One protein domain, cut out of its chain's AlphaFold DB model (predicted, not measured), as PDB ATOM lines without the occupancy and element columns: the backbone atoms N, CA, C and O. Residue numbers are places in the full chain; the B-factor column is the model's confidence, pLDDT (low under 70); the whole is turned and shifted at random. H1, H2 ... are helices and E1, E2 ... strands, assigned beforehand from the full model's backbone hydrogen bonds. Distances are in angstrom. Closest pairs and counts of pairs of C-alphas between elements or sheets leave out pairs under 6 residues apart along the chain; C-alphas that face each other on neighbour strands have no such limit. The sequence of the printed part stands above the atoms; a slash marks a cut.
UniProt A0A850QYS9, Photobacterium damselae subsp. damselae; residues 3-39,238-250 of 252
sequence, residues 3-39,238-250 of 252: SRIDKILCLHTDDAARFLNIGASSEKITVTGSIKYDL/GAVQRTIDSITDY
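AT A GLANCE: This is residues 3 to 39 and 238 to 250 of the 252 residues of a protein of Photobacterium damselae subsp. damselae (UniProt A0A850QYS9). Two very short parallel strands, E1 and E2, lie side by side between two helices, H1 on one side and H2 on the other, in a flat slab. The printed part has 50 residues, in the order E1, H1, E2, H2, class mixed. It is compact, with a radius of gyration of the C-alphas of 11.1 A and spans of 34 by 24 by 13 A.

IN THESE COORDINATES: E1 is residues 8 to 10, from C-alpha 8 at (22.747, 76.026, 14.194), and E2 is residues 29 to 31. H2, residues 239 to 248, is 14.2 A long and ends at C-alpha 248 (30.916, 82.460, 5.112); H1, residues 13 to 21, is 12.4 A long.

HOW THE PARTS SIT: E1 and E2 are parallel at 25 degrees, with N 10 and O 30 2.8 A apart, within hydrogen-bond range. E1, H1, E2 form a strand-helix-strand unit, two parallel neighbour strands with a helix between, its crossover right-handed. The closest C-alphas of H1 and E2, Thr 13 and Val 31, are 6.3 A apart; those of H2 and E1, Thr 243 and Leu 9, 7.2 A. H1 and H2 are apart. In both helices every O i to N i+4 pair is within hydrogen-bond range.

THE WHOLE: The two C-alphas farthest apart, of Ser 3 and Leu 39, are 33.9 A apart. Residues 40 to 237 are not printed; C-alphas 39 and 238 are 9.8 A apart across the cut. The link from E1 to H1 is tight and that from H1 to E2 short. No printed residue is under 70 in pLDDT.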
ATOM      1  N   SER A   3      16.606  82.529  20.063       80.06
ATOM      2  CA  SER A   3      16.381  83.773  19.312       80.06
ATOM      3  C   SER A   3      17.647  84.611  19.093       80.06
ATOM      4  O   SER A   3      17.644  85.461  18.211       80.06
ATOM      5  N   ARG A   4      18.715  84.369  19.868       87.38
ATOM      6  CA  ARG A   4      20.022  85.042  19.756       87.38
ATOM      7  C   ARG A   4      21.064  84.227  18.983       87.38
ATOM      8  O   ARG A   4      22.230  84.592  18.999       87.38
ATOM      9  N   ILE A   5      20.668  83.099  18.396       89.81
ATOM     10  CA  ILE A   5      21.548  82.258  17.585       89.81
ATOM     11  C   ILE A   5      21.173  82.475  16.120       89.81
ATOM     12  O   ILE A   5      19.996  82.363  15.762       89.81
ATOM     13  N   ASP A   6      22.157  82.808  15.288       90.00
ATOM     14  CA  ASP A   6      21.957  83.095  13.862       90.00
ATOM     15  C   ASP A   6      21.921  81.822  13.015       90.00
ATOM     16  O   ASP A   6      21.060  81.690  12.145       90.00
ATOM     17  N   LYS A   7      22.782  80.851  13.338       91.38
ATOM     18  CA  LYS A   7      22.858  79.551  12.670       91.38
ATOM     19  C   LYS A   7      23.145  78.426  13.667       91.38
ATOM     20  O   LYS A   7      23.896  78.606  14.621       91.38
ATOM     21  N   ILE A   8      22.545  77.263  13.438       92.25
ATOM     22  CA  ILE A   8      22.747  76.026  14.194       92.25
ATOM     23  C   ILE A   8      23.224  74.966  13.203       92.25
ATOM     24  O   ILE A   8      22.467  74.540  12.329       92.25
ATOM     25  N   LEU A   9      24.488  74.561  13.336       92.06
ATOM     26  CA  LEU A   9      25.091  73.528  12.501       92.06
ATOM     27  C   LEU A   9      25.044  72.200  13.247       92.06
ATOM     28  O   LEU A   9      25.732  72.002  14.245       92.06
ATOM     29  N   CYS A  10      24.180  71.314  12.776       90.69
ATOM     30  CA  CYS A  10      23.934  70.021  13.383       90.69
ATOM     31  C   CYS A  10      24.850  68.953  12.793       90.69
ATOM     32  O   CYS A  10      25.204  68.988  11.608       90.69
ATOM     33  N   LEU A  11      25.177  67.975  13.630       86.44
ATOM     34  CA  LEU A  11      25.910  66.786  13.236       86.44
ATOM     35  C   LEU A  11      24.973  65.798  12.523       86.44
ATOM     36  O   LEU A  11      25.255  65.399  11.394       86.44
ATOM     37  N   HIS A  12      23.833  65.473  13.140       85.75
ATOM     38  CA  HIS A  12      22.836  64.548  12.599       85.75
ATOM     39  C   HIS A  12      21.489  65.224  12.306       85.75
ATOM     40  O   HIS A  12      21.168  66.303  12.812       85.75
ATOM     41  N   THR A  13      20.657  64.557  11.504       85.75
ATOM     42  CA  THR A  13      19.262  64.962  11.263       85.75
ATOM     43  C   THR A  13      18.432  64.950  12.543       85.75
ATOM     44  O   THR A  13      17.570  65.808  12.723       85.75
ATOM     45  N   ASP A  14      18.731  64.041  13.469       87.06
ATOM     46  CA  ASP A  14      18.026  63.945  14.749       87.06
ATOM     47  C   ASP A  14      18.361  65.118  15.678       87.06
ATOM     48  O   ASP A  14      17.488  65.603  16.399       87.06
ATOM     49  N   ASP A  15      19.586  65.650  15.609       89.25
ATOM     50  CA  ASP A  15      19.945  66.890  16.305       89.25
ATOM     51  C   ASP A  15      19.135  68.063  15.752       89.25
ATOM     52  O   ASP A  15      18.555  68.841  16.511       89.25
ATOM     53  N   ALA A  16      19.039  68.167  14.422       91.25
ATOM     54  CA  ALA A  16      18.212  69.174  13.766       91.25
ATOM     55  C   ALA A  16      16.740  69.063  14.195       91.25
ATOM     56  O   ALA A  16      16.130  70.076  14.543       91.25
ATOM     57  N   ALA A  17      16.189  67.847  14.265       91.69
ATOM     58  CA  ALA A  17      14.832  67.607  14.752       91.69
ATOM     59  C   ALA A  17      14.653  68.030  16.220       91.69
ATOM     60  O   ALA A  17      13.656  68.666  16.567       91.69
ATOM     61  N   ARG A  18      15.631  67.747  17.090       92.94
ATOM     62  CA  ARG A  18      15.610  68.197  18.492       92.94
ATOM     63  C   ARG A  18      15.617  69.720  18.596       92.94
ATOM     64  O   ARG A  18      14.823  70.258  19.363       92.94
ATOM     65  N   PHE A  19      16.445  70.415  17.812       94.25
ATOM     66  CA  PHE A  19      16.472  71.882  17.780       94.25
ATOM     67  C   PHE A  19      15.165  72.488  17.256       94.25
ATOM     68  O   PHE A  19      14.674  73.460  17.836       94.25
ATOM     69  N   LEU A  20      14.562  71.894  16.222       92.38
ATOM     70  CA  LEU A  20      13.230  72.279  15.741       92.38
ATOM     71  C   LEU A  20      12.182  72.152  16.854       92.38
ATOM     72  O   LEU A  20      11.433  73.095  17.108       92.38
ATOM     73  N   ASN A  21      12.177  71.029  17.578       93.81
ATOM     74  CA  ASN A  21      11.206  70.755  18.641       93.81
ATOM     75  C   ASN A  21      11.283  71.738  19.820       93.81
ATOM     76  O   ASN A  21      10.276  71.970  20.486       93.81
ATOM     77  N   ILE A  22      12.447  72.343  20.075       93.75
ATOM     78  CA  ILE A  22      12.615  73.371  21.118       93.75
ATOM     79  C   ILE A  22      12.441  74.809  20.595       93.75
ATOM     80  O   ILE A  22      12.705  75.766  21.324       93.75
ATOM     81  N   GLY A  23      11.968  74.975  19.353       93.19
ATOM     82  CA  GLY A  23      11.536  76.259  18.792       93.19
ATOM     83  C   GLY A  23      12.590  77.020  17.985       93.19
ATOM     84  O   GLY A  23      12.446  78.229  17.798       93.19
ATOM     85  N   ALA A  24      13.658  76.366  17.517       93.00
ATOM     86  CA  ALA A  24      14.554  76.981  16.537       93.00
ATOM     87  C   ALA A  24      13.885  77.048  15.147       93.00
ATOM     88  O   ALA A  24      13.171  76.131  14.749       93.00
ATOM     89  N   SER A  25      14.122  78.135  14.402       92.56
ATOM     90  CA  SER A  25      13.631  78.267  13.021       92.56
ATOM     91  C   SER A  25      14.362  77.294  12.097       92.56
ATOM     92  O   SER A  25      15.589  77.198  12.162       92.56
ATOM     93  N   SER A  26      13.632  76.622  11.205       90.50
ATOM     94  CA  SER A  26      14.196  75.691  10.220       90.50
ATOM     95  C   SER A  26      15.243  76.341   9.313       90.50
ATOM     96  O   SER A  26      16.242  75.708   8.997       90.50
ATOM     97  N   GLU A  27      15.080  77.620   8.969       90.69
ATOM     98  CA  GLU A  27      16.024  78.385   8.133       90.69
ATOM     99  C   GLU A  27      17.406  78.552   8.795       90.69
ATOM    100  O   GLU A  27      18.444  78.660   8.131       90.69
ATOM    101  N   LYS A  28      17.432  78.534  10.132       90.94
ATOM    102  CA  LYS A  28      18.660  78.660  10.923       90.94
ATOM    103  C   LYS A  28      19.382  77.331  11.104       90.94
ATOM    104  O   LYS A  28      20.530  77.337  11.531       90.94
ATOM    105  N   ILE A  29      18.742  76.205  10.804       92.75
ATOM    106  CA  ILE A  29      19.290  74.875  11.065       92.75
ATOM    107  C   ILE A  29      19.872  74.303   9.776       92.75
ATOM    108  O   ILE A  29      19.264  74.355   8.709       92.75
ATOM    109  N   THR A  30      21.072  73.743   9.854       92.50
ATOM    110  CA  THR A  30      21.702  73.053   8.726       92.50
ATOM    111  C   THR A  30      22.468  71.849   9.247       92.50
ATOM    112  O   THR A  30      23.228  71.960  10.203       92.50
ATOM    113  N   VAL A  31      22.263  70.682   8.639       90.75
ATOM    114  CA  VAL A  31      23.030  69.479   8.976       90.75
ATOM    115  C   VAL A  31      24.314  69.497   8.156       90.75
ATOM    116  O   VAL A  31      24.270  69.452   6.929       90.75
ATOM    117  N   THR A  32      25.452  69.588   8.835       88.62
ATOM    118  CA  THR A  32      26.777  69.651   8.194       88.62
ATOM    119  C   THR A  32      27.525  68.323   8.272       88.62
ATOM    120  O   THR A  32      28.381  68.066   7.427       88.62
ATOM    121  N   GLY A  33      27.140  67.421   9.178       85.69
ATOM    122  CA  GLY A  33      27.841  66.155   9.398       85.69
ATOM    123  C   GLY A  33      29.019  66.303  10.363       85.69
ATOM    124  O   GLY A  33      29.193  67.342  10.999       85.69
ATOM    125  N   SER A  34      29.819  65.242  10.515       85.06
ATOM    126  CA  SER A  34      30.953  65.249  11.451       85.06
ATOM    127  C   SER A  34      32.232  65.662  10.759       85.06
ATOM    128  O   SER A  34      32.707  64.946   9.881       85.06
ATOM    129  N   ILE A  35      32.875  66.710  11.268       85.94
ATOM    130  CA  ILE A  35      34.245  67.066  10.873       85.94
ATOM    131  C   ILE A  35      35.250  65.937  11.149       85.94
ATOM    132  O   ILE A  35      36.334  65.924  10.580       85.94
ATOM    133  N   LYS A  36      34.896  64.964  12.009       83.38
ATOM    134  CA  LYS A  36      35.729  63.788  12.297       83.38
ATOM    135  C   LYS A  36      36.023  62.961  11.034       83.38
ATOM    136  O   LYS A  36      37.063  62.311  10.989       83.38
ATOM    137  N   TYR A  37      35.142  62.997  10.027       84.06
ATOM    138  CA  TYR A  37      35.302  62.260   8.766       84.06
ATOM    139  C   TYR A  37      36.212  62.956   7.746       84.06
ATOM    140  O   TYR A  37      36.725  62.284   6.855       84.06
ATOM    141  N   ASP A  38      36.487  64.256   7.890       83.25
ATOM    142  CA  ASP A  38      37.345  65.045   6.985       83.25
ATOM    143  C   ASP A  38      38.855  64.758   7.148       83.25
ATOM    144  O   ASP A  38      39.712  65.591   6.851       83.25
ATOM    145  N   LEU A  39      39.200  63.551   7.603       85.69
ATOM    146  CA  LEU A  39      40.568  63.059   7.658       85.69
ATOM    147  C   LEU A  39      41.121  62.894   6.236       85.69
ATOM    148  O   LEU A  39      40.584  62.136   5.427       85.69
ATOM    149  N   GLY A 238      33.415  66.045   3.678       85.12
ATOM    150  CA  GLY A 238      32.938  67.357   3.261       85.12
ATOM    151  C   GLY A 238      32.189  68.117   4.352       85.12
ATOM    152  O   GLY A 238      31.571  69.135   4.041       85.12
ATOM    153  N   ALA A 239      32.205  67.653   5.607       85.94
ATOM    154  CA  ALA A 239      31.520  68.352   6.691       85.94
ATOM    155  C   ALA A 239      32.192  69.694   6.974       85.94
ATOM    156  O   ALA A 239      31.498  70.700   7.076       85.94
ATOM    157  N   VAL A 240      33.528  69.735   6.971       84.38
ATOM    158  CA  VAL A 240      34.305  70.979   7.085       84.38
ATOM    159  C   VAL A 240      33.905  71.987   6.007       84.38
ATOM    160  O   VAL A 240      33.602  73.130   6.341       84.38
ATOM    161  N   GLN A 241      33.845  71.575   4.737       86.25
ATOM    162  CA  GLN A 241      33.474  72.488   3.652       86.25
ATOM    163  C   GLN A 241      32.037  72.997   3.821       86.25
ATOM    164  O   GLN A 241      31.817  74.202   3.787       86.25
ATOM    165  N   ARG A 242      31.076  72.110   4.118       88.75
ATOM    166  CA  ARG A 242      29.679  72.501   4.388       88.75
ATOM    167  C   ARG A 242      29.566  73.470   5.567       88.75
ATOM    168  O   ARG A 242      28.748  74.389   5.526       88.75
ATOM    169  N   THR A 243      30.368  73.274   6.614       87.06
ATOM    170  CA  THR A 243      30.455  74.187   7.760       87.06
ATOM    171  C   THR A 243      30.999  75.550   7.343       87.06
ATOM    172  O   THR A 243      30.383  76.552   7.694       87.06
ATOM    173  N   ILE A 244      32.097  75.601   6.579       87.81
ATOM    174  CA  ILE A 244      32.692  76.849   6.069       87.81
ATOM    175  C   ILE A 244      31.692  77.601   5.188       87.81
ATOM    176  O   ILE A 244      31.445  78.784   5.421       87.81
ATOM    177  N   ASP A 245      31.065  76.916   4.233       88.44
ATOM    178  CA  ASP A 245      30.073  77.508   3.331       88.44
ATOM    179  C   ASP A 245      28.905  78.109   4.130       88.44
ATOM    180  O   ASP A 245      28.480  79.229   3.870       88.44
ATOM    181  N   SER A 246      28.451  77.415   5.182       85.69
ATOM    182  CA  SER A 246      27.331  77.860   6.024       85.69
ATOM    183  C   SER A 246      27.637  79.071   6.912       85.69
ATOM    184  O   SER A 246      26.698  79.711   7.385       85.69
ATOM    185  N   ILE A 247      28.913  79.360   7.200       89.12
ATOM    186  CA  ILE A 247      29.313  80.511   8.031       89.12
ATOM    187  C   ILE A 247      29.875  81.672   7.212       89.12
ATOM    188  O   ILE A 247      29.897  82.793   7.712       89.12
ATOM    189  N   THR A 248      30.311  81.431   5.973       87.19
ATOM    190  CA  THR A 248      30.916  82.460   5.112       87.19
ATOM    191  C   THR A 248      29.955  83.621   4.864       87.19
ATOM    192  O   THR A 248      30.368  84.775   4.950       87.19
ATOM    193  N   ASP A 249      28.663  83.333   4.701       78.12
ATOM    194  CA  ASP A 249      27.607  84.344   4.540       78.12
ATOM    195  C   ASP A 249      27.477  85.313   5.735       78.12
ATOM    196  O   ASP A 249      26.858  86.367   5.609       78.12
ATOM    197  N   TYR A 250      28.069  84.984   6.890       79.88
ATOM    198  CA  TYR A 250      28.050  85.796   8.113       79.88
ATOM    199  C   TYR A 250      29.369  86.532   8.389       79.88
ATOM    200  O   TYR A 250      29.465  87.266   9.373       79.88
TER     201      TYR A 250